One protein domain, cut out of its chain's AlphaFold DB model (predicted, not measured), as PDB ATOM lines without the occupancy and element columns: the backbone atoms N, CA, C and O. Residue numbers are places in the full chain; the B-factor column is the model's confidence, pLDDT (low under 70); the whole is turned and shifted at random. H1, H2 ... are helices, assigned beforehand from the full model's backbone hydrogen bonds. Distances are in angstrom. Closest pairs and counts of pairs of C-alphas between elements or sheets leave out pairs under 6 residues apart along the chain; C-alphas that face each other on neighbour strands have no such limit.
ATOM      1  N   SER A  82      34.562 104.823   3.916       90.38
ATOM      2  CA  SER A  82      34.195 103.651   4.710       90.38
ATOM      3  C   SER A  82      35.114 102.461   4.399       90.38
ATOM      4  O   SER A  82      35.854 102.453   3.413       90.38
ATOM      5  N   ASN A  83      35.092 101.427   5.247       88.81
ATOM      6  CA  ASN A  83      35.902 100.227   5.007       88.81
ATOM      7  C   ASN A  83      35.547  99.558   3.671       88.81
ATOM      8  O   ASN A  83      36.460  99.187   2.938       88.81
ATOM      9  N   ASP A  84      34.255  99.459   3.342       90.06
ATOM     10  CA  ASP A  84      33.799  98.837   2.098       90.06
ATOM     11  C   ASP A  84      34.275  99.626   0.871       90.06
ATOM     12  O   ASP A  84      34.873  99.048  -0.033       90.06
ATOM     13  N   GLU A  85      34.102 100.951   0.868       91.88
ATOM     14  CA  GLU A  85      34.570 101.827  -0.217       91.88
ATOM     15  C   GLU A  85      36.086 101.769  -0.386       91.88
ATOM     16  O   GLU A  85      36.588 101.654  -1.501       91.88
ATOM     17  N   TYR A  86      36.825 101.799   0.722       92.31
ATOM     18  CA  TYR A  86      38.278 101.705   0.708       92.31
ATOM     19  C   TYR A  86      38.752 100.357   0.140       92.31
ATOM     20  O   TYR A  86      39.678 100.309  -0.668       92.31
ATOM     21  N   HIS A  87      38.109  99.246   0.514       91.38
ATOM     22  CA  HIS A  87      38.427  97.930  -0.045       91.38
ATOM     23  C   HIS A  87      38.061  97.835  -1.529       91.38
ATOM     24  O   HIS A  87      38.838  97.275  -2.300       91.38
ATOM     25  N   VAL A  88      36.922  98.394  -1.954       91.69
ATOM     26  CA  VAL A  88      36.549  98.459  -3.378       91.69
ATOM     27  C   VAL A  88      37.558  99.291  -4.169       91.69
ATOM     28  O   VAL A  88      38.014  98.830  -5.213       91.69
ATOM     29  N   ALA A  89      37.979 100.448  -3.652       92.62
ATOM     30  CA  ALA A  89      38.987 101.301  -4.276       92.62
ATOM     31  C   ALA A  89      40.321 100.565  -4.485       92.62
ATOM     32  O   ALA A  89      40.871 100.587  -5.584       92.62
ATOM     33  N   LEU A  90      40.803  99.833  -3.472       92.75
ATOM     34  CA  LEU A  90      42.005  98.998  -3.594       92.75
ATOM     35  C   LEU A  90      41.873  97.944  -4.702       92.75
ATOM     36  O   LEU A  90      42.801  97.751  -5.490       92.75
ATOM     37  N   MET A  91      40.728  97.257  -4.775       91.12
ATOM     38  CA  MET A  91      40.509  96.237  -5.802       91.12
ATOM     39  C   MET A  91      40.389  96.853  -7.203       91.12
ATOM     40  O   MET A  91      40.911  96.275  -8.155       91.12
ATOM     41  N   LEU A  92      39.742  98.018  -7.338       90.00
ATOM     42  CA  LEU A  92      39.617  98.748  -8.604       90.00
ATOM     43  C   LEU A  92      40.979  99.191  -9.137       90.00
ATOM     44  O   LEU A  92      41.292  98.900 -10.290       90.00
ATOM     45  N   LEU A  93      41.799  99.820  -8.288       90.50
ATOM     46  CA  LEU A  93      43.153 100.246  -8.647       90.50
ATOM     47  C   LEU A  93      43.984  99.059  -9.143       90.50
ATOM     48  O   LEU A  93      44.597  99.131 -10.207       90.50
ATOM     49  N   HIS A  94      43.962  97.940  -8.410       90.12
ATOM     50  CA  HIS A  94      44.674  96.734  -8.827       90.12
ATOM     51  C   HIS A  94      44.127  96.171 -10.147       90.12
ATOM     52  O   HIS A  94      44.901  95.811 -11.030       90.12
ATOM     53  N   SER A  95      42.802  96.089 -10.306       85.62
ATOM     54  CA  SER A  95      42.189  95.557 -11.529       85.62
ATOM     55  C   SER A  95      42.564  96.381 -12.757       85.62
ATOM     56  O   SER A  95      42.932  95.803 -13.777       85.62
ATOM     57  N   PHE A  96      42.525  97.711 -12.646       80.12
ATOM     58  CA  PHE A  96      42.908  98.612 -13.730       80.12
ATOM     59  C   PHE A  96      44.389  98.474 -14.093       80.12
ATOM     60  O   PHE A  96      44.734  98.452 -15.270       80.12
ATOM     61  N   ARG A  97      45.264  98.302 -13.097       80.38
ATOM     62  CA  ARG A  97      46.690  98.035 -13.319       80.38
ATOM     63  C   ARG A  97      46.922  96.726 -14.079       80.38
ATOM     64  O   ARG A  97      47.731  96.694 -15.002       80.38
ATOM     65  N   THR A  98      46.232  95.647 -13.703       72.25
ATOM     66  CA  THR A  98      46.433  94.324 -14.325       72.25
ATOM     67  C   THR A  98      45.763  94.178 -15.686       72.25
ATOM     68  O   THR A  98      46.251  93.431 -16.533       72.25
ATOM     69  N   THR A  99      44.649  94.874 -15.887       67.06
ATOM     70  CA  THR A  99      43.852  94.813 -17.109       67.06
ATOM     71  C   THR A  99      43.294  96.213 -17.376       67.06
ATOM     72  O   THR A  99      42.143  96.485 -17.032       67.06
ATOM     73  N   PRO A 100      44.090  97.134 -17.954       59.94
ATOM     74  CA  PRO A 100      43.615  98.458 -18.345       59.94
ATOM     75  C   PRO A 100      42.745  98.307 -19.596       59.94
ATOM     76  O   PRO A 100      43.150  98.596 -20.719       59.94
ATOM     77  N   ASP A 101      41.552  97.750 -19.421       57.56
ATOM     78  CA  ASP A 101      40.593  97.587 -20.492       57.56
ATOM     79  C   ASP A 101      39.703  98.830 -20.608       57.56
ATOM     80  O   ASP A 101      39.370  99.521 -19.640       57.56
ATOM     81  N   LEU A 102      39.287  99.121 -21.845       56.97
ATOM     82  CA  LEU A 102      38.265 100.131 -22.135       56.97
ATOM     83  C   LEU A 102      37.011  99.924 -21.271       56.97
ATOM     84  O   LEU A 102      36.324 100.891 -20.979       56.97
ATOM     85  N   TYR A 103      36.756  98.687 -20.837       57.41
ATOM     86  CA  TYR A 103      35.692  98.297 -19.920       57.41
ATOM     87  C   TYR A 103      35.825  99.018 -18.566       57.41
ATOM     88  O   TYR A 103      34.930  99.774 -18.200       57.41
ATOM     89  N   THR A 104      36.951  98.913 -17.858       58.84
ATOM     90  CA  THR A 104      37.134  99.550 -16.540       58.84
ATOM     91  C   THR A 104      37.086 101.077 -16.638       58.84
ATOM     92  O   THR A 104      36.444 101.725 -15.809       58.84
ATOM     93  N   LYS A 105      37.675 101.672 -17.688       62.91
ATOM     94  CA  LYS A 105      37.605 103.128 -17.923       62.91
ATOM     95  C   LYS A 105      36.177 103.587 -18.251       62.91
ATOM     96  O   LYS A 105      35.711 104.575 -17.690       62.91
ATOM     97  N   HIS A 106      35.470 102.871 -19.123       62.81
ATOM     98  CA  HIS A 106      34.090 103.184 -19.501       62.81
ATOM     99  C   HIS A 106      33.141 103.074 -18.304       62.81
ATOM    100  O   HIS A 106      32.384 104.003 -18.043       62.81
ATOM    101  N   PHE A 107      33.254 102.013 -17.505       65.56
ATOM    102  CA  PHE A 107      32.376 101.831 -16.354       65.56
ATOM    103  C   PHE A 107      32.718 102.738 -15.184       65.56
ATOM    104  O   PHE A 107      31.805 103.170 -14.495       65.56
ATOM    105  N   THR A 108      33.984 103.125 -15.002       65.00
ATOM    106  CA  THR A 108      34.331 104.163 -14.018       65.00
ATOM    107  C   THR A 108      33.673 105.493 -14.373       65.00
ATOM    108  O   THR A 108      33.153 106.161 -13.485       65.00
ATOM    109  N   ASN A 109      33.595 105.845 -15.660       67.56
ATOM    110  CA  ASN A 109      32.847 107.023 -16.098       67.56
ATOM    111  C   ASN A 109      31.347 106.916 -15.785       67.56
ATOM    112  O   ASN A 109      30.748 107.925 -15.434       67.56
ATOM    113  N   ASP A 110      30.756 105.721 -15.855       65.44
ATOM    114  CA  ASP A 110      29.351 105.488 -15.483       65.44
ATOM    115  C   ASP A 110      29.110 105.553 -13.961       65.44
ATOM    116  O   ASP A 110      27.986 105.814 -13.532       65.44
ATOM    117  N   LEU A 111      30.154 105.401 -13.131       63.56
ATOM    118  CA  LEU A 111      30.084 105.585 -11.672       63.56
ATOM    119  C   LEU A 111      29.989 107.062 -11.254       63.56
ATOM    120  O   LEU A 111      29.314 107.390 -10.279       63.56
ATOM    121  N   LEU A 112      30.653 107.964 -11.983       65.25
ATOM    122  CA  LEU A 112      30.686 109.406 -11.692       65.25
ATOM    123  C   LEU A 112      29.305 110.104 -11.733       65.25
ATOM    124  O   LEU A 112      29.058 110.982 -10.902       65.25
ATOM    125  N   PRO A 113      28.366 109.753 -12.639       55.75
ATOM    126  CA  PRO A 113      27.028 110.329 -12.676       55.75
ATOM    127  C   PRO A 113      26.043 109.730 -11.663       55.75
ATOM    128  O   PRO A 113      24.879 110.123 -11.712       55.75
ATOM    129  N   ALA A 114      26.443 108.856 -10.727       52.09
ATOM    130  CA  ALA A 114      25.537 108.173  -9.785       52.09
ATOM    131  C   ALA A 114      24.711 109.092  -8.842       52.09
ATOM    132  O   ALA A 114      23.889 108.604  -8.073       52.09
ATOM    133  N   LYS A 115      24.837 110.426  -8.941       49.53
ATOM    134  CA  LYS A 115      23.882 111.401  -8.370       49.53
ATOM    135  C   LYS A 115      22.711 111.784  -9.297       49.53
ATOM    136  O   LYS A 115      21.879 112.604  -8.908       49.53
ATOM    137  N   LYS A 116      22.607 111.240 -10.515       48.66
ATOM    138  CA  LYS A 116      21.498 111.526 -11.444       48.66
ATOM    139  C   LYS A 116      20.316 110.590 -11.173       48.66
ATOM    140  O   LYS A 116      20.388 109.390 -11.417       48.66
ATOM    141  N   GLY A 117      19.216 111.143 -10.660       47.94
ATOM    142  CA  GLY A 117      17.966 110.402 -10.466       47.94
ATOM    143  C   GLY A 117      17.346 109.926 -11.789       47.94
ATOM    144  O   GLY A 117      17.478 110.590 -12.813       47.94
ATOM    145  N   GLY A 118      16.639 108.789 -11.759       56.50
ATOM    146  CA  GLY A 118      15.925 108.215 -12.911       56.50
ATOM    147  C   GLY A 118      16.527 106.904 -13.443       56.50
ATOM    148  O   GLY A 118      17.329 106.260 -12.773       56.50
ATOM    149  N   ILE A 119      16.125 106.502 -14.659       55.81
ATOM    150  CA  ILE A 119      16.528 105.236 -15.318       55.81
ATOM    151  C   ILE A 119      18.043 105.185 -15.587       55.81
ATOM    152  O   ILE A 119      18.660 104.128 -15.470       55.81
ATOM    153  N   GLU A 120      18.658 106.328 -15.900       55.19
ATOM    154  CA  GLU A 120      20.108 106.436 -16.115       55.19
ATOM    155  C   GLU A 120      20.903 106.106 -14.842       55.19
ATOM    156  O   GLU A 120      21.911 105.407 -14.918       55.19
ATOM    157  N   GLY A 121      20.405 106.512 -13.668       62.59
ATOM    158  CA  GLY A 121      21.003 106.163 -12.378       62.59
ATOM    159  C   GLY A 121      20.908 104.668 -12.061       62.59
ATOM    160  O   GLY A 121      21.855 104.091 -11.537       62.59
ATOM    161  N   TRP A 122      19.805 104.009 -12.435       65.94
ATOM    162  CA  TRP A 122      19.630 102.564 -12.218       65.94
ATOM    163  C   TRP A 122      20.556 101.728 -13.101       65.94
ATOM    164  O   TRP A 122      21.148 100.757 -12.631       65.94
ATOM    165  N   ASN A 123      20.718 102.117 -14.367       70.44
ATOM    166  CA  ASN A 123      21.657 101.453 -15.269       70.44
ATOM    167  C   ASN A 123      23.101 101.644 -14.792       70.44
ATOM    168  O   ASN A 123      23.839 100.666 -14.709       70.44
ATOM    169  N   ALA A 124      23.478 102.865 -14.394       69.31
ATOM    170  CA  ALA A 124      24.789 103.147 -13.813       69.31
ATOM    171  C   ALA A 124      25.063 102.289 -12.565       69.31
ATOM    172  O   ALA A 124      26.110 101.655 -12.473       69.31
ATOM    173  N   GLN A 125      24.099 102.180 -11.644       76.31
ATOM    174  CA  GLN A 125      24.209 101.322 -10.458       76.31
ATOM    175  C   GLN A 125      24.329  99.830 -10.810       76.31
ATOM    176  O   GLN A 125      25.120  99.105 -10.204       76.31
ATOM    177  N   ALA A 126      23.580  99.344 -11.802       76.44
ATOM    178  CA  ALA A 126      23.688  97.959 -12.251       76.44
ATOM    179  C   ALA A 126      25.076  97.663 -12.846       76.44
ATOM    180  O   ALA A 126      25.681  96.644 -12.503       76.44
ATOM    181  N   MET A 127      25.612  98.569 -13.669       77.00
ATOM    182  CA  MET A 127      26.953  98.425 -14.242       77.00
ATOM    183  C   MET A 127      28.045  98.533 -13.173       77.00
ATOM    184  O   MET A 127      28.958  97.707 -13.157       77.00
ATOM    185  N   ALA A 128      27.903  99.461 -12.222       79.94
ATOM    186  CA  ALA A 128      28.762  99.582 -11.044       79.94
ATOM    187  C   ALA A 128      28.873  98.261 -10.282       79.94
ATOM    188  O   ALA A 128      29.961  97.782  -9.959       79.94
ATOM    189  N   ARG A 129      27.717  97.641 -10.032       83.50
ATOM    190  CA  ARG A 129      27.625  96.374  -9.318       83.50
ATOM    191  C   ARG A 129      28.328  95.254 -10.076       83.50
ATOM    192  O   ARG A 129      29.051  94.479  -9.452       83.50
ATOM    193  N   ILE A 130      28.123  95.161 -11.390       83.88
ATOM    194  CA  ILE A 130      28.782  94.156 -12.235       83.88
ATOM    195  C   ILE A 130      30.303  94.344 -12.178       83.88
ATOM    196  O   ILE A 130      31.008  93.391 -11.845       83.88
ATOM    197  N   LEU A 131      30.789  95.574 -12.379       84.62
ATOM    198  CA  LEU A 131      32.213  95.898 -12.298       84.62
ATOM    199  C   LEU A 131      32.803  95.477 -10.948       84.62
ATOM    200  O   LEU A 131      33.797  94.757 -10.905       84.62
ATOM    201  N   TYR A 132      32.181  95.870  -9.834       88.56
ATOM    202  CA  TYR A 132      32.697  95.539  -8.505       88.56
ATOM    203  C   TYR A 132      32.700  94.033  -8.227       88.56
ATOM    204  O   TYR A 132      33.615  93.528  -7.573       88.56
ATOM    205  N   ILE A 133      31.704  93.295  -8.729       88.38
ATOM    206  CA  ILE A 133      31.668  91.832  -8.632       88.38
ATOM    207  C   ILE A 133      32.845  91.217  -9.394       88.38
ATOM    208  O   ILE A 133      33.520  90.332  -8.859       88.38
ATOM    209  N   ASP A 134      33.095  91.667 -10.618       86.50
ATOM    210  CA  ASP A 134      34.136  91.103 -11.475       86.50
ATOM    211  C   ASP A 134      35.535  91.445 -10.963       86.50
ATOM    212  O   ASP A 134      36.385  90.559 -10.838       86.50
ATOM    213  N   VAL A 135      35.732  92.684 -10.519       88.50
ATOM    214  CA  VAL A 135      36.947  93.153  -9.846       88.50
ATOM    215  C   VAL A 135      37.224  92.330  -8.582       88.50
ATOM    216  O   VAL A 135      38.324  91.800  -8.415       88.50
ATOM    217  N   LYS A 136      36.216  92.113  -7.724       90.44
ATOM    218  CA  LYS A 136      36.345  91.281  -6.512       90.44
ATOM    219  C   LYS A 136      36.711  89.832  -6.839       90.44
ATOM    220  O   LYS A 136      37.555  89.240  -6.156       90.44
ATOM    221  N   LYS A 137      36.100  89.240  -7.871       89.38
ATOM    222  CA  LYS A 137      36.414  87.873  -8.329       89.38
ATOM    223  C   LYS A 137      37.840  87.773  -8.865       89.38
ATOM    224  O   LYS A 137      38.571  86.874  -8.446       89.38
ATOM    225  N   SER A 138      38.233  88.690  -9.747       88.44
ATOM    226  CA  SER A 138      39.569  88.739 -10.347       88.44
ATOM    227  C   SER A 138      40.646  88.891  -9.273       88.44
ATOM    228  O   SER A 138      41.560  88.067  -9.182       88.44
ATOM    229  N   PHE A 139      40.466  89.851  -8.363       90.56
ATOM    230  CA  PHE A 139      41.374  90.090  -7.243       90.56
ATOM    231  C   PHE A 139      41.515  88.859  -6.335       90.56
ATOM    232  O   PHE A 139      42.623  88.424  -6.024       90.56
ATOM    233  N   THR A 140      40.394  88.219  -5.979       89.69
ATOM    234  CA  THR A 140      40.399  86.981  -5.181       89.69
ATOM    235  C   THR A 140      41.144  85.846  -5.890       89.69
ATOM    236  O   THR A 140      41.909  85.115  -5.258       89.69
ATOM    237  N   SER A 141      40.932  85.689  -7.200       90.00
ATOM    238  CA  SER A 141      41.630  84.691  -8.015       90.00
ATOM    239  C   SER A 141      43.140  84.934  -8.016       90.00
ATOM    240  O   SER A 141      43.916  84.004  -7.780       90.00
ATOM    241  N   LYS A 142      43.562  86.194  -8.179       91.50
ATOM    242  CA  LYS A 142      44.976  86.573  -8.195       91.50
ATOM    243  C   LYS A 142      45.671  86.298  -6.863       91.50
ATOM    244  O   LYS A 142      46.739  85.695  -6.853       91.50
ATOM    245  N   ILE A 143      45.027  86.618  -5.739       90.81
ATOM    246  CA  ILE A 143      45.555  86.289  -4.405       90.81
ATOM    247  C   ILE A 143      45.717  84.775  -4.230       90.81
ATOM    248  O   ILE A 143      46.718  84.318  -3.680       90.81
ATOM    249  N   ASN A 144      44.746  83.977  -4.687       89.75
ATOM    250  CA  ASN A 144      44.849  82.519  -4.611       89.75
ATOM    251  C   ASN A 144      46.018  81.989  -5.447       89.75
ATOM    252  O   ASN A 144      46.739  81.110  -4.982       89.75
ATOM    253  N   GLN A 145      46.228  82.544  -6.642       91.56
ATOM    254  CA  GLN A 145      47.374  82.209  -7.484       91.56
ATOM    255  C   GLN A 145      48.698  82.547  -6.782       91.56
ATOM    256  O   GLN A 145      49.596  81.712  -6.720       91.56
ATOM    257  N   GLU A 146      48.821  83.743  -6.206       92.62
ATOM    258  CA  GLU A 146      50.036  84.169  -5.502       92.62
ATOM    259  C   GLU A 146      50.321  83.310  -4.261       92.62
ATOM    260  O   GLU A 146      51.464  82.924  -4.026       92.62
ATOM    261  N   ARG A 147      49.283  82.916  -3.513       90.31
ATOM    262  CA  ARG A 147      49.396  81.967  -2.389       90.31
ATOM    263  C   ARG A 147      49.889  80.592  -2.829       90.31
ATOM    264  O   ARG A 147      50.741  80.008  -2.162       90.31
ATOM    265  N   GLN A 148      49.357  80.077  -3.938       91.12
ATOM    266  CA  GLN A 148      49.796  78.802  -4.511       91.12
ATOM    267  C   GLN A 148      51.266  78.870  -4.929       91.12
ATOM    268  O   GLN A 148      52.035  77.981  -4.570       91.12
ATOM    269  N   ASN A 149      51.667  79.950  -5.601       92.56
ATOM    270  CA  ASN A 149      53.046  80.160  -6.038       92.56
ATOM    271  C   ASN A 149      54.024  80.285  -4.857       92.56
ATOM    272  O   ASN A 149      55.119  79.733  -4.910       92.56
ATOM    273  N   ALA A 150      53.625  80.968  -3.782       89.88
ATOM    274  CA  ALA A 150      54.436  81.134  -2.573       89.88
ATOM    275  C   ALA A 150      54.404  79.912  -1.628       89.88
ATOM    276  O   ALA A 150      55.139  79.869  -0.638       89.88
ATOM    277  N   GLY A 151      53.520  78.934  -1.870       90.44
ATOM    278  CA  GLY A 151      53.351  77.751  -1.021       90.44
ATOM    279  C   GLY A 151      52.836  78.055   0.392       90.44
ATOM    280  O   GLY A 151      53.052  77.268   1.315       90.44
ATOM    281  N   THR A 152      52.182  79.201   0.605       85.38
ATOM    282  CA  THR A 152      51.703  79.623   1.928       85.38
ATOM    283  C   THR A 152      50.419  80.441   1.850       85.38
ATOM    284  O   THR A 152      50.188  81.193   0.909       85.38
ATOM    285  N   ASN A 153      49.579  80.313   2.880       82.81
ATOM    286  CA  ASN A 153      48.362  81.115   3.040       82.81
ATOM    287  C   ASN A 153      48.601  82.412   3.833       82.81
ATOM    288  O   ASN A 153      47.702  83.250   3.909       82.81
ATOM    289  N   ASP A 154      49.787  82.574   4.426       83.75
ATOM    290  CA  ASP A 154      50.173  83.781   5.154       83.75
ATOM    291  C   ASP A 154      50.490  84.903   4.167       83.75
ATOM    292  O   ASP A 154      51.549  84.940   3.543       83.75
ATOM    293  N   ILE A 155      49.558  85.839   4.045       83.94
ATOM    294  CA  ILE A 155      49.638  86.948   3.100       83.94
ATOM    295  C   ILE A 155      50.873  87.836   3.292       83.94
ATOM    296  O   ILE A 155      51.370  88.385   2.317       83.94
ATOM    297  N   VAL A 156      51.409  87.956   4.515       85.38
ATOM    298  CA  VAL A 156      52.614  88.758   4.764       85.38
ATOM    299  C   VAL A 156      53.817  88.075   4.122       85.38
ATOM    300  O   VAL A 156      54.650  88.740   3.509       85.38
ATOM    301  N   LYS A 157      53.871  86.741   4.196       87.44
ATOM    302  CA  LYS A 157      54.900  85.940   3.522       87.44
ATOM    303  C   LYS A 157      54.723  85.935   2.008       87.44
ATOM    304  O   LYS A 157      55.721  86.044   1.306       87.44
ATOM    305  N   VAL A 158      53.487  85.854   1.508       88.44
ATOM    306  CA  VAL A 158      53.201  85.954   0.062       88.44
ATOM    307  C   VAL A 158      53.642  87.316  -0.480       88.44
ATOM    308  O   VAL A 158      54.356  87.395  -1.475       88.44
ATOM    309  N   ALA A 159      53.281  88.399   0.205       88.56
ATOM    310  CA  ALA A 159      53.648  89.759  -0.177       88.56
ATOM    311  C   ALA A 159      55.166  89.994  -0.175       88.56
ATOM    312  O   ALA A 159      55.679  90.681  -1.047       88.56
ATOM    313  N   ALA A 160      55.900  89.387   0.766       89.12
ATOM    314  CA  ALA A 160      57.361  89.462   0.811       89.12
ATOM    315  C   ALA A 160      58.057  88.754  -0.372       89.12
ATOM    316  O   ALA A 160      59.245  88.970  -0.591       89.12
ATOM    317  N   GLN A 161      57.339  87.901  -1.107       90.62
ATOM    318  CA  GLN A 161      57.845  87.135  -2.253       90.62
ATOM    319  C   GLN A 161      57.268  87.611  -3.594       90.62
ATOM    320  O   GLN A 161      57.549  87.008  -4.628       90.62
ATOM    321  N   THR A 162      56.441  88.657  -3.592       90.25
ATOM    322  CA  THR A 162      55.771  89.169  -4.792       90.25
ATOM    323  C   THR A 162      56.123  90.639  -5.025       90.25
ATOM    324  O   THR A 162      56.530  91.322  -4.081       90.25
ATOM    325  N   PRO A 163      55.997  91.137  -6.270       88.31
ATOM    326  CA  PRO A 163      56.233  92.544  -6.583       88.31
ATOM    327  C   PRO A 163      55.387  93.502  -5.724       88.31
ATOM    328  O   PRO A 163      54.305  93.110  -5.278       88.31
ATOM    329  N   PRO A 164      55.832  94.752  -5.495       86.81
ATOM    330  CA  PRO A 164      55.090  95.739  -4.703       86.81
ATOM    331  C   PRO A 164      53.673  96.022  -5.215       86.81
ATOM    332  O   PRO A 164      52.796  96.349  -4.415       86.81
ATOM    333  N   ASP A 165      53.439  95.857  -6.519       86.50
ATOM    334  CA  ASP A 165      52.141  96.043  -7.168       86.50
ATOM    335  C   ASP A 165      51.239  94.789  -7.172       86.50
ATOM    336  O   ASP A 165      50.146  94.805  -7.740       86.50
ATOM    337  N   SER A 166      51.656  93.708  -6.500       91.12
ATOM    338  CA  SER A 166      50.925  92.436  -6.448       91.12
ATOM    339  C   SER A 166      49.596  92.505  -5.693       91.12
ATOM    340  O   SER A 166      49.383  93.342  -4.807       91.12
ATOM    341  N   ALA A 167      48.713  91.537  -5.959       91.38
ATOM    342  CA  ALA A 167      47.433  91.449  -5.266       91.38
ATOM    343  C   ALA A 167      47.623  91.216  -3.760       91.38
ATOM    344  O   ALA A 167      46.853  91.732  -2.947       91.38
ATOM    345  N   ALA A 168      48.663  90.479  -3.365       90.44
ATOM    346  CA  ALA A 168      49.021  90.276  -1.972       90.44
ATOM    347  C   ALA A 168      49.478  91.566  -1.283       90.44
ATOM    348  O   ALA A 168      49.045  91.829  -0.158       90.44
ATOM    349  N   ASN A 169      50.303  92.389  -1.938       90.06
ATOM    350  CA  ASN A 169      50.718  93.678  -1.383       90.06
ATOM    351  C   ASN A 169      49.543  94.661  -1.275       90.06
ATOM    352  O   ASN A 169      49.419  95.357  -0.266       90.06
ATOM    353  N   VAL A 170      48.614  94.643  -2.233       91.25
ATOM    354  CA  VAL A 170      47.354  95.399  -2.140       91.25
ATOM    355  C   VAL A 170      46.475  94.877  -1.000       91.25
ATOM    356  O   VAL A 170      45.968  95.664  -0.202       91.25
ATOM    357  N   LEU A 171      46.335  93.555  -0.848       88.69
ATOM    358  CA  LEU A 171      45.543  92.955   0.232       88.69
ATOM    359  C   LEU A 171      46.082  93.333   1.615       88.69
ATOM    360  O   LEU A 171      45.299  93.552   2.538       88.69
ATOM    361  N   ARG A 172      47.403  93.498   1.764       86.31
ATOM    362  CA  ARG A 172      48.000  93.955   3.029       86.31
ATOM    363  C   ARG A 172      47.504  95.312   3.498       86.31
ATOM    364  O   ARG A 172      47.573  95.583   4.696       86.31
ATOM    365  N   ARG A 173      47.015  96.141   2.575       86.56
ATOM    366  CA  ARG A 173      46.487  97.477   2.852       86.56
ATOM    367  C   ARG A 173      45.028  97.457   3.297       86.56
ATOM    368  O   ARG A 173      44.538  98.505   3.710       86.56
ATOM    369  N   PHE A 174      44.332  96.315   3.242       85.25
ATOM    370  CA  PHE A 174      42.941  96.213   3.686       85.25
ATOM    371  C   PHE A 174      42.824  96.561   5.173       85.25
ATOM    372  O   PHE A 174      43.494  95.985   6.032       85.25
ATOM    373  N   ARG A 175      41.925  97.502   5.489       80.06
ATOM    374  CA  ARG A 175      41.579  97.841   6.874       80.06
ATOM    375  C   ARG A 175      40.935  96.635   7.555       80.06
ATOM    376  O   ARG A 175      39.990  96.061   7.020       80.06
ATOM    377  N   GLN A 176      41.440  96.275   8.731       70.38
ATOM    378  CA  GLN A 176      40.906  95.174   9.528       70.38
ATOM    379  C   GLN A 176      39.785  95.652  10.449       70.38
ATOM    380  O   GLN A 176      39.945  96.653  11.156       70.38
ATOM    381  N   ASN A 177      38.698  94.884  10.510       64.19
ATOM    382  CA  ASN A 177      37.676  95.063  11.538       64.19
ATOM    383  C   ASN A 177      38.238  94.670  12.919       64.19
ATOM    384  O   ASN A 177      39.165  93.865  13.027       64.19
ATOM    385  N   GLU A 178      37.675  95.222  13.997       55.66
ATOM    386  CA  GLU A 178      38.161  94.982  15.368       55.66
ATOM    387  C   GLU A 178      38.189  93.495  15.745       55.66
ATOM    388  O   GLU A 178      39.125  93.033  16.391       55.66
ATOM    389  N   ILE A 179      37.222  92.721  15.249       53.62
ATOM    390  CA  ILE A 179      37.163  91.267  15.437       53.62
ATOM    391  C   ILE A 179      38.387  90.587  14.801       53.62
ATOM    392  O   ILE A 179      39.014  89.737  15.427       53.62
ATOM    393  N   THR A 180      38.785  90.986  13.590       54.69
ATOM    394  CA  THR A 180      39.942  90.413  12.884       54.69
ATOM    395  C   THR A 180      41.266  90.767  13.573       54.69
ATOM    396  O   THR A 180      42.177  89.940  13.611       54.69
ATOM    397  N   LYS A 181      41.351  91.950  14.204       56.28
ATOM    398  CA  LYS A 181      42.508  92.360  15.022       56.28
ATOM    399  C   LYS A 181      42.683  91.490  16.272       56.28
ATOM    400  O   LYS A 181      43.814  91.181  16.643       56.28
ATOM    401  N   ILE A 182      41.582  91.083  16.910       53.47
ATOM    402  CA  ILE A 182      41.596  90.281  18.146       53.47
ATOM    403  C   ILE A 182      42.109  88.859  17.888       53.47
ATOM    404  O   ILE A 182      42.905  88.342  18.669       53.47
ATOM    405  N   PHE A 183      41.705  88.235  16.780       53.59
ATOM    406  CA  PHE A 183      42.065  86.841  16.498       53.59
ATOM    407  C   PHE A 183      43.455  86.655  15.873       53.59
ATOM    408  O   PHE A 183      43.856  85.515  15.654       53.59
ATOM    409  N   ARG A 184      44.207  87.743  15.613       52.06
ATOM    410  CA  ARG A 184      45.486  87.719  14.863       52.06
ATOM    411  C   ARG A 184      45.401  86.844  13.609       52.06
ATOM    412  O   ARG A 184      46.380  86.203  13.226       52.06
ATOM    413  N   ASP A 185      44.217  86.788  13.007       52.75
ATOM    414  CA  ASP A 185      43.997  85.960  11.837       52.75
ATOM    415  C   ASP A 185      44.874  86.560  10.725       52.75
ATOM    416  O   ASP A 185      44.820  87.783  10.514       52.75
ATOM    417  N   PRO A 186      45.739  85.768  10.059       51.69
ATOM    418  CA  PRO A 186      46.543  86.268   8.947       51.69
ATOM    419  C   PRO A 186      45.593  86.946   7.969       51.69
ATOM    420  O   PRO A 186      44.483  86.457   7.811       51.69
ATOM    421  N   GLN A 187      45.980  88.087   7.385       56.66
ATOM    422  CA  GLN A 187      45.060  88.950   6.630       56.66
ATOM    423  C   GLN A 187      44.421  88.133   5.495       56.66
ATOM    424  O   GLN A 187      45.006  87.848   4.446       56.66
ATOM    425  N   ASN A 188      43.245  87.606   5.808       55.25
ATOM    426  CA  ASN A 188      42.663  86.470   5.130       55.25
ATOM    427  C   ASN A 188      41.601  87.014   4.190       55.25
ATOM    428  O   ASN A 188      40.942  88.011   4.472       55.25
ATOM    429  N   LEU A 189      41.360  86.284   3.102       56.88
ATOM    430  CA  LEU A 189      40.296  86.532   2.120       56.88
ATOM    431  C   LEU A 189      38.892  86.749   2.738       56.88
ATOM    432  O   LEU A 189      37.964  87.141   2.032       56.88
ATOM    433  N   GLY A 190      38.711  86.467   4.034       56.53
ATOM    434  CA  GLY A 190      37.494  86.750   4.788       56.53
ATOM    435  C   GLY A 190      37.092  88.227   4.771       56.53
ATOM    436  O   GLY A 190      35.898  88.498   4.679       56.53
ATOM    437  N   ASP A 191      38.051  89.158   4.764       63.12
ATOM    438  CA  ASP A 191      37.741  90.592   4.692       63.12
ATOM    439  C   ASP A 191      37.231  90.978   3.289       63.12
ATOM    440  O   ASP A 191      36.207  91.645   3.178       63.12
ATOM    441  N   ILE A 192      37.808  90.420   2.213       66.44
ATOM    442  CA  ILE A 192      37.297  90.599   0.836       66.44
ATOM    443  C   ILE A 192      35.860  90.078   0.707       66.44
ATOM    444  O   ILE A 192      35.014  90.709   0.073       66.44
ATOM    445  N   ARG A 193      35.549  88.914   1.297       66.69
ATOM    446  CA  ARG A 193      34.199  88.329   1.224       66.69
ATOM    447  C   ARG A 193      33.146  89.234   1.855       66.69
ATOM    448  O   ARG A 193      32.041  89.282   1.320       66.69
ATOM    449  N   ARG A 194      33.506  89.949   2.921       75.50
ATOM    450  CA  ARG A 194      32.612  90.801   3.715       75.50
ATOM    451  C   ARG A 194      32.348  92.179   3.121       75.50
ATOM    452  O   ARG A 194      31.414  92.808   3.591       75.50
ATOM    453  N   VAL A 195      33.115  92.602   2.111       83.69
ATOM    454  CA  VAL A 195      32.891  93.890   1.438       83.69
ATOM    455  C   VAL A 195      31.458  93.957   0.906       83.69
ATOM    456  O   VAL A 195      31.088  93.152   0.035       83.69
ATOM    457  N   ASP A 196      30.690  94.914   1.421       87.75
ATOM    458  CA  ASP A 196      29.313  95.191   1.016       87.75
ATOM    459  C   ASP A 196      29.295  96.044  -0.258       87.75
ATOM    460  O   ASP A 196      29.246  97.273  -0.236       87.75
ATOM    461  N   LEU A 197      29.357  95.362  -1.403       88.62
ATOM    462  CA  LEU A 197      29.334  96.017  -2.710       88.62
ATOM    463  C   LEU A 197      28.020  96.758  -2.970       88.62
ATOM    464  O   LEU A 197      28.011  97.725  -3.722       88.62
ATOM    465  N   GLU A 198      26.914  96.288  -2.395       85.75
ATOM    466  CA  GLU A 198      25.597  96.874  -2.631       85.75
ATOM    467  C   GLU A 198      25.505  98.244  -1.969       85.75
ATOM    468  O   GLU A 198      25.106  99.209  -2.619       85.75
ATOM    469  N   LYS A 199      26.009  98.363  -0.739       86.88
ATOM    470  CA  LYS A 199      26.128  99.649  -0.055       86.88
ATOM    471  C   LYS A 199      26.995 100.650  -0.822       86.88
ATOM    472  O   LYS A 199      26.574 101.787  -1.006       86.88
ATOM    473  N   VAL A 200      28.164 100.231  -1.320       88.12
ATOM    474  CA  VAL A 200      29.072 101.115  -2.088       88.12
ATOM    475  C   VAL A 200      28.418 101.620  -3.381       88.12
ATOM    476  O   VAL A 200      28.701 102.728  -3.826       88.12
ATOM    477  N   VAL A 201      27.542 100.822  -3.999       84.88
ATOM    478  CA  VAL A 201      26.822 101.202  -5.226       84.88
ATOM    479  C   VAL A 201      25.636 102.122  -4.942       84.88
ATOM    480  O   VAL A 201      25.418 103.083  -5.680       84.88
ATOM    481  N   LEU A 202      24.836 101.805  -3.924       83.00
ATOM    482  CA  LEU A 202      23.582 102.509  -3.653       83.00
ATOM    483  C   LEU A 202      23.800 103.832  -2.918       83.00
ATOM    484  O   LEU A 202      23.080 104.796  -3.170       83.00
ATOM    485  N   GLU A 203      24.791 103.877  -2.030       83.88
ATOM    486  CA  GLU A 203      25.042 105.001  -1.128       83.88
ATOM    487  C   GLU A 203      26.539 105.374  -1.100       83.88
ATOM    488  O   GLU A 203      27.151 105.369  -0.028       83.88
ATOM    489  N   PRO A 204      27.169 105.688  -2.254       86.75
ATOM    490  CA  PRO A 204      28.561 106.118  -2.265       86.75
ATOM    491  C   PRO A 204      28.708 107.455  -1.532       86.75
ATOM    492  O   PRO A 204      27.967 108.411  -1.782       86.75
ATOM    493  N   SER A 205      29.695 107.539  -0.647       88.38
ATOM    494  CA  SER A 205      30.066 108.779   0.029       88.38
ATOM    495  C   SER A 205      30.649 109.797  -0.951       88.38
ATOM    496  O   SER A 205      31.211 109.460  -1.998       88.38
ATOM    497  N   ASP A 206      30.592 111.075  -0.575       88.00
ATOM    498  CA  ASP A 206      31.253 112.139  -1.336       88.00
ATOM    499  C   ASP A 206      32.776 111.927  -1.415       88.00
ATOM    500  O   ASP A 206      33.392 112.270  -2.425       88.00
ATOM    501  N   GLY A 207      33.383 111.320  -0.387       90.00
ATOM    502  CA  GLY A 207      34.800 110.956  -0.382       90.00
ATOM    503  C   GLY A 207      35.136 109.928  -1.461       90.00
ATOM    504  O   GLY A 207      36.109 110.104  -2.199       90.00
ATOM    505  N   TYR A 208      34.300 108.899  -1.606       90.44
ATOM    506  CA  TYR A 208      34.470 107.868  -2.627       90.44
ATOM    507  C   TYR A 208      34.226 108.399  -4.043       90.44
ATOM    508  O   TYR A 208      35.016 108.134  -4.948       90.44
ATOM    509  N   LEU A 209      33.197 109.229  -4.232       87.19
ATOM    510  CA  LEU A 209      32.943 109.889  -5.516       87.19
ATOM    511  C   LEU A 209      34.089 110.830  -5.918       87.19
ATOM    512  O   LEU A 209      34.471 110.866  -7.090       87.19
ATOM    513  N   ARG A 210      34.670 111.565  -4.957       89.19
ATOM    514  CA  ARG A 210      35.849 112.409  -5.196       89.19
ATOM    515  C   ARG A 210      37.042 111.572  -5.653       89.19
ATOM    516  O   ARG A 210      37.641 111.910  -6.668       89.19
ATOM    517  N   PHE A 211      37.334 110.472  -4.954       91.50
ATOM    518  CA  PHE A 211      38.383 109.528  -5.351       91.50
ATOM    519  C   PHE A 211      38.186 109.038  -6.789       91.50
ATOM    520  O   PHE A 211      39.086 109.193  -7.610       91.50
ATOM    521  N   LEU A 212      37.000 108.513  -7.121       87.88
ATOM    522  CA  LEU A 212      36.720 108.008  -8.467       87.88
ATOM    523  C   LEU A 212      36.888 109.094  -9.533       87.88
ATOM    524  O   LEU A 212      37.405 108.811 -10.610       87.88
ATOM    525  N   THR A 213      36.480 110.332  -9.238       85.12
ATOM    526  CA  THR A 213      36.594 111.464 -10.170       85.12
ATOM    527  C   THR A 213      38.052 111.832 -10.431       85.12
ATOM    528  O   THR A 213      38.466 111.965 -11.581       85.12
ATOM    529  N   GLU A 214      38.841 112.007  -9.370       88.50
ATOM    530  CA  GLU A 214      40.254 112.385  -9.474       88.50
ATOM    531  C   GLU A 214      41.069 111.279 -10.148       88.50
ATOM    532  O   GLU A 214      41.857 111.554 -11.054       88.50
ATOM    533  N   TRP A 215      40.811 110.023  -9.778       87.94
ATOM    534  CA  TRP A 215      41.441 108.871 -10.407       87.94
ATOM    535  C   TRP A 215      41.066 108.761 -11.885       87.94
ATOM    536  O   TRP A 215      41.955 108.650 -12.728       87.94
ATOM    537  N   TYR A 216      39.783 108.901 -12.231       82.31
ATOM    538  CA  TYR A 216      39.330 108.909 -13.624       82.31
ATOM    539  C   TYR A 216      40.032 109.967 -14.473       82.31
ATOM    540  O   TYR A 216      40.502 109.665 -15.571       82.31
ATOM    541  N   ASN A 217      40.166 111.180 -13.942       80.75
ATOM    542  CA  ASN A 217      40.837 112.271 -14.639       80.75
ATOM    543  C   ASN A 217      42.344 112.035 -14.810       80.75
ATOM    544  O   ASN A 217      42.908 112.525 -15.781       80.75
ATOM    545  N   SER A 218      42.995 111.273 -13.925       79.88
ATOM    546  CA  SER A 218      44.404 110.887 -14.112       79.88
ATOM    547  C   SER A 218      44.616 109.824 -15.196       79.88
ATOM    548  O   SER A 218      45.726 109.670 -15.693       79.88
ATOM    549  N   MET A 219      43.561 109.094 -15.575       72.81
ATOM    550  CA  MET A 219      43.603 108.085 -16.639       72.81
ATOM    551  C   MET A 219      43.341 108.677 -18.036       72.81
ATOM    552  O   MET A 219      43.336 107.927 -19.022       72.81
ATOM    553  N   ALA A 220      42.993 109.967 -18.127       55.41
ATOM    554  CA  ALA A 220      42.617 110.670 -19.356       55.41
ATOM    555  C   ALA A 220      43.837 111.244 -20.080       55.41
ATOM    556  O   ALA A 220      43.886 111.028 -21.313       55.41
TER     557      ALA A 220
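What this domain is: This is residues 82 to 220 of the 220 residues of an uncharacterized protein of Acutalibacter muris (UniProt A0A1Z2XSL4). One long helix, H3, makes the longest axis, and the other helices lie along one side of it: H1 crosses its middle, H2 and H8 pack on its first half, and the short H4 and H5 pack near its last end. H9 lies farther out, beside H1 and packed on H2, while the short H6 sits off in a loop and touches no helix. The printed part has 139 residues, with nine named helices, H1 to H9 in chain order, no named strand, and the class all helix. It is compact, with a radius of gyration of the C-alphas of 15.6 A, and its spans of 48 by 32 by 21 A make it only just elongated.

How they stand to each other: H1, residues 83 to 98, touches the hub H3, residues 119 to 150, which touches five helices. The closest C-alphas, those of Ser 95 and Val 135, are 6.0 A apart, and the lines stand about perpendicular at 72 degrees, only just more than steep. H2, residues 102 to 111, touches H3 at a steep tilt of 50 degrees, opposite ways, with the C-alphas of Asp 110 and Ala 124 closest at 5.4 A. H4, residues 155 to 159, touches H3 with the C-alphas of Ala 150 and Val 158 closest at 5.6 A. H5, residues 167 to 171, touches H3, H4 and H1; its closest C-alphas to H1 are those of Val 170 and Leu 90, 6.6 A apart. H6, residues 178 to 182, is apart from H3. H7, residues 190 to 194, is close to H3 but not clearly touching, at 7.4 A between the C-alphas of Ile 192 and Lys 136. H8, residues 197 to 202, touches H3 at a shallow tilt of 19 degrees, opposite ways, with the C-alphas of Val 201 and Gln 125 closest at 5.8 A. H9, residues 206 to 218, touches H2, with the C-alphas of Tyr 216 and Thr 108 closest at 6.9 A. In H1 to H9 every O i to N i+4 pair is within hydrogen-bond range.

Where its parts are: H1 begins at C-alpha 83, (35.902, 100.227, 5.007), and is 22.8 A long. H2 is 14.4 A long. H3 runs 46.7 A to C-alpha 150 at (54.436, 81.134, -2.573). H4 to H8 have five or six residues each. H9, 18.4 A long, ends at C-alpha 218, (44.404, 110.887, -14.112).

The domain as a whole: The two C-alphas farthest apart, those of Gly 118 and Gly 151, are 49.7 A apart. The printed part has no cut, and no link is long. The mean pLDDT of the printed part is 78.0; residues 99 to 122, 124, 177 to 193 and 220 are under 70.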